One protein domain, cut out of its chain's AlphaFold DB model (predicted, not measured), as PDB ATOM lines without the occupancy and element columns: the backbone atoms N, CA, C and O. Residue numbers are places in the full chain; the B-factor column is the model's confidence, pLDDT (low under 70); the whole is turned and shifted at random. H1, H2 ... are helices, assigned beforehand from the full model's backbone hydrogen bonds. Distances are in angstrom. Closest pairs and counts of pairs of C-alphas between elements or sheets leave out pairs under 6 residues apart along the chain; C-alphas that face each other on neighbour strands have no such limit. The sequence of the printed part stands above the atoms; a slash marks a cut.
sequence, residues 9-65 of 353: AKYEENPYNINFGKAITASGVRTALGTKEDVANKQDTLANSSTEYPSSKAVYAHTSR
ATOM      1  N   ALA A   9     168.965 202.620 185.925       52.19
ATOM      2  CA  ALA A   9     168.886 201.423 185.081       52.19
ATOM      3  C   ALA A   9     168.043 201.607 183.797       52.19
ATOM      4  O   ALA A   9     168.070 200.749 182.921       52.19
ATOM      5  N   LYS A  10     167.295 202.714 183.667       52.66
ATOM      6  CA  LYS A  10     166.435 203.021 182.513       52.66
ATOM      7  C   LYS A  10     167.141 203.786 181.378       52.66
ATOM      8  O   LYS A  10     166.500 204.090 180.373       52.66
ATOM      9  N   TYR A  11     168.424 204.126 181.526       54.12
ATOM     10  CA  TYR A  11     169.186 204.921 180.554       54.12
ATOM     11  C   TYR A  11     170.517 204.239 180.205       54.12
ATOM     12  O   TYR A  11     171.513 204.402 180.906       54.12
ATOM     13  N   GLU A  12     170.534 203.472 179.115       57.34
ATOM     14  CA  GLU A  12     171.729 202.757 178.649       57.34
ATOM     15  C   GLU A  12     172.764 203.685 177.977       57.34
ATOM     16  O   GLU A  12     172.429 204.730 177.412       57.34
ATOM     17  N   GLU A  13     174.043 203.277 177.982       60.22
ATOM     18  CA  GLU A  13     175.149 204.038 177.366       60.22
ATOM     19  C   GLU A  13     174.979 204.198 175.838       60.22
ATOM     20  O   GLU A  13     175.524 205.125 175.245       60.22
ATOM     21  N   ASN A  14     174.152 203.370 175.196       57.22
ATOM     22  CA  ASN A  14     173.752 203.491 173.795       57.22
ATOM     23  C   ASN A  14     172.210 203.516 173.706       57.22
ATOM     24  O   ASN A  14     171.586 202.647 174.308       57.22
ATOM     25  N   PRO A  15     171.562 204.454 172.982       57.31
ATOM     26  CA  PRO A  15     172.121 205.575 172.217       57.31
ATOM     27  C   PRO A  15     172.431 206.835 173.049       57.31
ATOM     28  O   PRO A  15     172.992 207.792 172.518       57.31
ATOM     29  N   TYR A  16     172.057 206.876 174.330       60.09
ATOM     30  CA  TYR A  16     172.006 208.127 175.101       60.09
ATOM     31  C   TYR A  16     173.379 208.664 175.541       60.09
ATOM     32  O   TYR A  16     173.495 209.849 175.851       60.09
ATOM     33  N   ASN A  17     174.419 207.821 175.552       61.75
ATOM     34  CA  ASN A  17     175.799 208.167 175.917       61.75
ATOM     35  C   ASN A  17     175.933 208.807 177.318       61.75
ATOM     36  O   ASN A  17     176.763 209.689 177.557       61.75
ATOM     37  N   ILE A  18     175.083 208.350 178.246       58.06
ATOM     38  CA  ILE A  18     175.125 208.669 179.674       58.06
ATOM     39  C   ILE A  18     175.707 207.445 180.390       58.06
ATOM     40  O   ILE A  18     175.111 206.375 180.357       58.06
ATOM     41  N   ASN A  19     176.865 207.591 181.036       59.56
ATOM     42  CA  ASN A  19     177.480 206.527 181.833       59.56
ATOM     43  C   ASN A  19     177.854 207.076 183.218       59.56
ATOM     44  O   ASN A  19     178.450 208.151 183.335       59.56
ATOM     45  N   PHE A  20     177.464 206.352 184.267       58.34
ATOM     46  CA  PHE A  20     177.640 206.755 185.656       58.34
ATOM     47  C   PHE A  20     179.128 206.907 186.012       58.34
ATOM     48  O   PHE A  20     179.943 206.017 185.781       58.34
ATOM     49  N   GLY A  21     179.500 208.058 186.578       58.00
ATOM     50  CA  GLY A  21     180.884 208.361 186.957       58.00
ATOM     51  C   GLY A  21     181.788 208.881 185.828       58.00
ATOM     52  O   GLY A  21     182.887 209.347 186.125       58.00
ATOM     53  N   LYS A  22     181.346 208.893 184.559       58.81
ATOM     54  CA  LYS A  22     182.030 209.653 183.494       58.81
ATOM     55  C   LYS A  22     181.545 211.106 183.483       58.81
ATOM     56  O   LYS A  22     180.383 211.392 183.768       58.81
ATOM     57  N   ALA A  23     182.421 212.039 183.108       59.88
ATOM     58  CA  ALA A  23     182.020 213.425 182.872       59.88
ATOM     59  C   ALA A  23     181.078 213.491 181.657       59.88
ATOM     60  O   ALA A  23     181.490 213.180 180.537       59.88
ATOM     61  N   ILE A  24     179.817 213.882 181.871       63.28
ATOM     62  CA  ILE A  24     178.818 213.941 180.797       63.28
ATOM     63  C   ILE A  24     179.244 215.023 179.801       63.28
ATOM     64  O   ILE A  24     179.245 216.215 180.113       63.28
ATOM     65  N   THR A  25     179.630 214.612 178.594       68.25
ATOM     66  CA  THR A  25     180.061 215.563 177.567       68.25
ATOM     67  C   THR A  25     178.881 216.420 177.112       68.25
ATOM     68  O   THR A  25     177.742 215.955 177.049       68.25
ATOM     69  N   ALA A  26     179.152 217.656 176.682       69.19
ATOM     70  CA  ALA A  26     178.128 218.502 176.067       69.19
ATOM     71  C   ALA A  26     177.487 217.853 174.820       69.19
ATOM     72  O   ALA A  26     176.392 218.245 174.425       69.19
ATOM     73  N   SER A  27     178.141 216.856 174.205       66.81
ATOM     74  CA  SER A  27     177.535 216.048 173.145       66.81
ATOM     75  C   SER A  27     176.535 215.030 173.694       66.81
ATOM     76  O   SER A  27     175.422 214.988 173.192       66.81
ATOM     77  N   GLY A  28     176.879 214.288 174.754       72.56
ATOM     78  CA  GLY A  28     175.962 213.351 175.416       72.56
ATOM     79  C   GLY A  28     174.699 214.040 175.944       72.56
ATOM     80  O   GLY A  28     173.599 213.553 175.711       72.56
ATOM     81  N   VAL A  29     174.829 215.236 176.537       72.94
ATOM     82  CA  VAL A  29     173.661 216.046 176.950       72.94
ATOM     83  C   VAL A  29     172.764 216.395 175.756       72.94
ATOM     84  O   VAL A  29     171.546 216.265 175.857       72.94
ATOM     85  N   ARG A  30     173.340 216.808 174.616       69.25
ATOM     86  CA  ARG A  30     172.565 217.120 173.400       69.25
ATOM     87  C   ARG A  30     171.899 215.884 172.802       69.25
ATOM     88  O   ARG A  30     170.734 215.975 172.438       69.25
ATOM     89  N   THR A  31     172.601 214.752 172.732       69.88
ATOM     90  CA  THR A  31     172.039 213.479 172.261       69.88
ATOM     91  C   THR A  31     170.865 213.065 173.142       69.88
ATOM     92  O   THR A  31     169.760 212.928 172.631       69.88
ATOM     93  N   ALA A  32     171.060 212.984 174.462       70.44
ATOM     94  CA  ALA A  32     170.018 212.607 175.412       70.44
ATOM     95  C   ALA A  32     168.805 213.560 175.413       70.44
ATOM     96  O   ALA A  32     167.680 213.119 175.654       70.44
ATOM     97  N   LEU A  33     169.012 214.856 175.146       69.62
ATOM     98  CA  LEU A  33     167.932 215.839 175.043       69.62
ATOM     99  C   LEU A  33     167.173 215.730 173.712       69.62
ATOM    100  O   LEU A  33     165.947 215.697 173.736       69.62
ATOM    101  N   GLY A  34     167.873 215.606 172.579       67.56
ATOM    102  CA  GLY A  34     167.250 215.388 171.267       67.56
ATOM    103  C   GLY A  34     166.411 214.112 171.252       67.56
ATOM    104  O   GLY A  34     165.215 214.161 170.983       67.56
ATOM    105  N   THR A  35     166.981 213.003 171.739       67.19
ATOM    106  CA  THR A  35     166.246 211.738 171.865       67.19
ATOM    107  C   THR A  35     165.035 211.819 172.794       67.19
ATOM    108  O   THR A  35     164.185 210.948 172.714       67.19
ATOM    109  N   LYS A  36     164.910 212.826 173.676       68.12
ATOM    110  CA  LYS A  36     163.685 213.025 174.475       68.12
ATOM    111  C   LYS A  36     162.571 213.724 173.698       68.12
ATOM    112  O   LYS A  36     161.409 213.457 173.990       68.12
ATOM    113  N   GLU A  37     162.895 214.563 172.715       59.03
ATOM    114  CA  GLU A  37     161.895 215.063 171.762       59.03
ATOM    115  C   GLU A  37     161.468 213.947 170.791       59.03
ATOM    116  O   GLU A  37     160.277 213.806 170.523       59.03
ATOM    117  N   ASP A  38     162.401 213.087 170.360       63.94
ATOM    118  CA  ASP A  38     162.097 211.927 169.507       63.94
ATOM    119  C   ASP A  38     161.269 210.852 170.248       63.94
ATOM    120  O   ASP A  38     160.247 210.383 169.744       63.94
ATOM    121  N   VAL A  39     161.651 210.494 171.484       63.41
ATOM    122  CA  VAL A  39     160.939 209.518 172.344       63.41
ATOM    123  C   VAL A  39     159.546 210.006 172.760       63.41
ATOM    124  O   VAL A  39     158.700 209.187 173.117       63.41
ATOM    125  N   ALA A  40     159.251 211.304 172.648       63.94
ATOM    126  CA  ALA A  40     157.885 211.800 172.800       63.94
ATOM    127  C   ALA A  40     156.936 211.314 171.682       63.94
ATOM    128  O   ALA A  40     155.731 211.515 171.810       63.94
ATOM    129  N   ASN A  41     157.452 210.688 170.608       69.69
ATOM    130  CA  ASN A  41     156.690 210.066 169.516       69.69
ATOM    131  C   ASN A  41     155.527 210.959 169.042       69.69
ATOM    132  O   ASN A  41     154.350 210.584 169.062       69.69
ATOM    133  N   LYS A  42     155.882 212.212 168.744       78.25
ATOM    134  CA  LYS A  42     154.966 213.351 168.665       78.25
ATOM    135  C   LYS A  42     154.286 213.416 167.299       78.25
ATOM    136  O   LYS A  42     154.810 214.032 166.372       78.25
ATOM    137  N   GLN A  43     153.116 212.798 167.178       83.12
ATOM    138  CA  GLN A  43     152.423 212.660 165.897       83.12
ATOM    139  C   GLN A  43     151.586 213.895 165.537       83.12
ATOM    140  O   GLN A  43     150.807 214.408 166.341       83.12
ATOM    141  N   ASP A  44     151.717 214.353 164.290       86.19
ATOM    142  CA  ASP A  44     150.899 215.433 163.712       86.19
ATOM    143  C   ASP A  44     149.502 214.952 163.262       86.19
ATOM    144  O   ASP A  44     148.631 215.759 162.934       86.19
ATOM    145  N   THR A  45     149.276 213.636 163.276       82.88
ATOM    146  CA  THR A  45     148.002 212.959 163.006       82.88
ATOM    147  C   THR A  45     147.481 212.277 164.268       82.88
ATOM    148  O   THR A  45     148.236 211.598 164.959       82.88
ATOM    149  N   LEU A  46     146.181 212.400 164.548       81.31
ATOM    150  CA  LEU A  46     145.543 211.731 165.685       81.31
ATOM    151  C   LEU A  46     145.199 210.271 165.343       81.31
ATOM    152  O   LEU A  46     144.249 210.017 164.603       81.31
ATOM    153  N   ALA A  47     145.952 209.327 165.906       81.38
ATOM    154  CA  ALA A  47     145.639 207.899 165.905       81.38
ATOM    155  C   ALA A  47     145.088 207.455 167.275       81.38
ATOM    156  O   ALA A  47     145.376 208.070 168.301       81.38
ATOM    157  N   ASN A  48     144.309 206.369 167.308       83.56
ATOM    158  CA  ASN A  48     143.882 205.744 168.564       83.56
ATOM    159  C   ASN A  48     145.005 204.837 169.096       83.56
ATOM    160  O   ASN A  48     144.997 203.630 168.858       83.56
ATOM    161  N   SER A  49     145.989 205.444 169.761       81.19
ATOM    162  CA  SER A  49     147.210 204.793 170.241       81.19
ATOM    163  C   SER A  49     147.465 205.130 171.709       81.19
ATOM    164  O   SER A  49     147.220 206.252 172.149       81.19
ATOM    165  N   SER A  50     147.971 204.161 172.473       79.88
ATOM    166  CA  SER A  50     148.418 204.344 173.861       79.88
ATOM    167  C   SER A  50     149.926 204.612 173.979       79.88
ATOM    168  O   SER A  50     150.438 204.734 175.092       79.88
ATOM    169  N   THR A  51     150.638 204.699 172.848       77.00
ATOM    170  CA  THR A  51     152.107 204.826 172.762       77.00
ATOM    171  C   THR A  51     152.583 206.013 171.912       77.00
ATOM    172  O   THR A  51     153.778 206.154 171.649       77.00
ATOM    173  N   GLU A  52     151.664 206.875 171.481       82.12
ATOM    174  CA  GLU A  52     151.926 208.106 170.727       82.12
ATOM    175  C   GLU A  52     151.320 209.296 171.466       82.12
ATOM    176  O   GLU A  52     150.243 209.183 172.055       82.12
ATOM    177  N   TYR A  53     151.982 210.452 171.402       82.44
ATOM    178  CA  TYR A  53     151.442 211.696 171.945       82.44
ATOM    179  C   TYR A  53     151.084 212.650 170.799       82.44
ATOM    180  O   TYR A  53     151.896 212.856 169.893       82.44
ATOM    181  N   PRO A  54     149.887 213.260 170.807       86.50
ATOM    182  CA  PRO A  54     149.485 214.167 169.744       86.50
ATOM    183  C   PRO A  54     150.269 215.479 169.832       86.50
ATOM    184  O   PRO A  54     150.467 216.043 170.913       86.50
ATOM    185  N   SER A  55     150.699 216.006 168.688       86.81
ATOM    186  CA  SER A  55     151.350 217.312 168.634       86.81
ATOM    187  C   SER A  55     150.369 218.428 169.027       86.81
ATOM    188  O   SER A  55     149.153 218.316 168.847       86.81
ATOM    189  N   SER A  56     150.883 219.561 169.512       86.31
ATOM    190  CA  SER A  56     150.055 220.749 169.775       86.31
ATOM    191  C   SER A  56     149.321 221.238 168.521       86.31
ATOM    192  O   SER A  56     148.210 221.750 168.626       86.31
ATOM    193  N   LYS A  57     149.900 221.017 167.334       88.25
ATOM    194  CA  LYS A  57     149.288 221.273 166.025       88.25
ATOM    195  C   LYS A  57     148.156 220.284 165.719       88.25
ATOM    196  O   LYS A  57     147.120 220.723 165.234       88.25
ATOM    197  N   ALA A  58     148.303 218.999 166.049       88.75
ATOM    198  CA  ALA A  58     147.257 217.986 165.887       88.75
ATOM    199  C   ALA A  58     146.058 218.238 166.819       88.75
ATOM    200  O   ALA A  58     144.909 218.214 166.377       88.75
ATOM    201  N   VAL A  59     146.322 218.552 168.096       88.50
ATOM    202  CA  VAL A  59     145.281 218.931 169.069       88.50
ATOM    203  C   VAL A  59     144.582 220.218 168.630       88.50
ATOM    204  O   VAL A  59     143.353 220.246 168.571       88.50
ATOM    205  N   TYR A  60     145.341 221.254 168.250       89.94
ATOM    206  CA  TYR A  60     144.771 222.502 167.741       89.94
ATOM    207  C   TYR A  60     143.881 222.245 166.521       89.94
ATOM    208  O   TYR A  60     142.710 222.605 166.561       89.94
ATOM    209  N   ALA A  61     144.380 221.530 165.506       88.31
ATOM    210  CA  ALA A  61     143.639 221.217 164.285       88.31
ATOM    211  C   ALA A  61     142.349 220.417 164.529       88.31
ATOM    212  O   ALA A  61     141.391 220.583 163.778       88.31
ATOM    213  N   HIS A  62     142.293 219.569 165.563       87.88
ATOM    214  CA  HIS A  62     141.050 218.925 165.993       87.88
ATOM    215  C   HIS A  62     140.108 219.917 166.687       87.88
ATOM    216  O   HIS A  62     138.969 220.069 166.254       87.88
ATOM    217  N   THR A  63     140.584 220.629 167.714       88.88
ATOM    218  CA  THR A  63     139.759 221.574 168.496       88.88
ATOM    219  C   THR A  63     139.296 222.805 167.710       88.88
ATOM    220  O   THR A  63     138.312 223.429 168.091       88.88
ATOM    221  N   SER A  64     139.967 223.146 166.603       88.81
ATOM    222  CA  SER A  64     139.581 224.222 165.685       88.81
ATOM    223  C   SER A  64     138.592 223.781 164.599       88.81
ATOM    224  O   SER A  64     138.239 224.591 163.741       88.81
ATOM    225  N   ARG A  65     138.173 222.508 164.569       87.25
ATOM    226  CA  ARG A  65     137.104 222.065 163.663       87.25
ATOM    227  C   ARG A  65     135.784 222.706 164.066       87.25
ATOM    228  O   ARG A  65     135.498 222.882 165.244       87.25
TER     229      ARG A  65
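AT A GLANCE: This is residues 9 to 65 of the 353 residues of the protein "Phage tail fiber protein" of Candidatus Termititenax persephonae (UniProt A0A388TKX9). Three helices are strung out along one extended chain: short H1 packs on the longer H2 at one end, and H3 lies at the other end beyond a wide loop, residues 42 to 54, with no contact to H1 or H2. The printed part has 57 residues, with H1, H2 and H3 in that order and no named strand; the class is all helix, though under half of the residues are in named elements. The whole is extended, with a radius of gyration of the C-alphas of 15.8 A and spans of 51 by 21 by 12 A.

IN THESE COORDINATES: H1 is residues 13 to 16, beginning at C-alpha 13 (175.149, 204.038, 177.366). H2, residues 26 to 39, is 19.7 A long. H3, residues 56 to 63, is 10.4 A long and ends at C-alpha 63 (139.759, 221.574, 168.496).

HOW THE PARTS SIT: H1 and H2 touch; their closest C-alphas, of Tyr 16 and Ala 32, are 4.9 A apart. H3 is apart from both. Residues 42 to 43 pair with residues 53 to 54, parallel. In H2 and H3 every O i to N i+4 pair is within hydrogen-bond range; H1 is too short for such a pair.

THE WHOLE: The C-alphas farthest apart, of Gly 21 and Arg 65, are 51.4 A apart. The printed part has no cut. The link from H2 to H3 is long, 16 residues. pLDDT is under 70 in 30 residues: 9 to 27, 30 to 31 and 33 to 41.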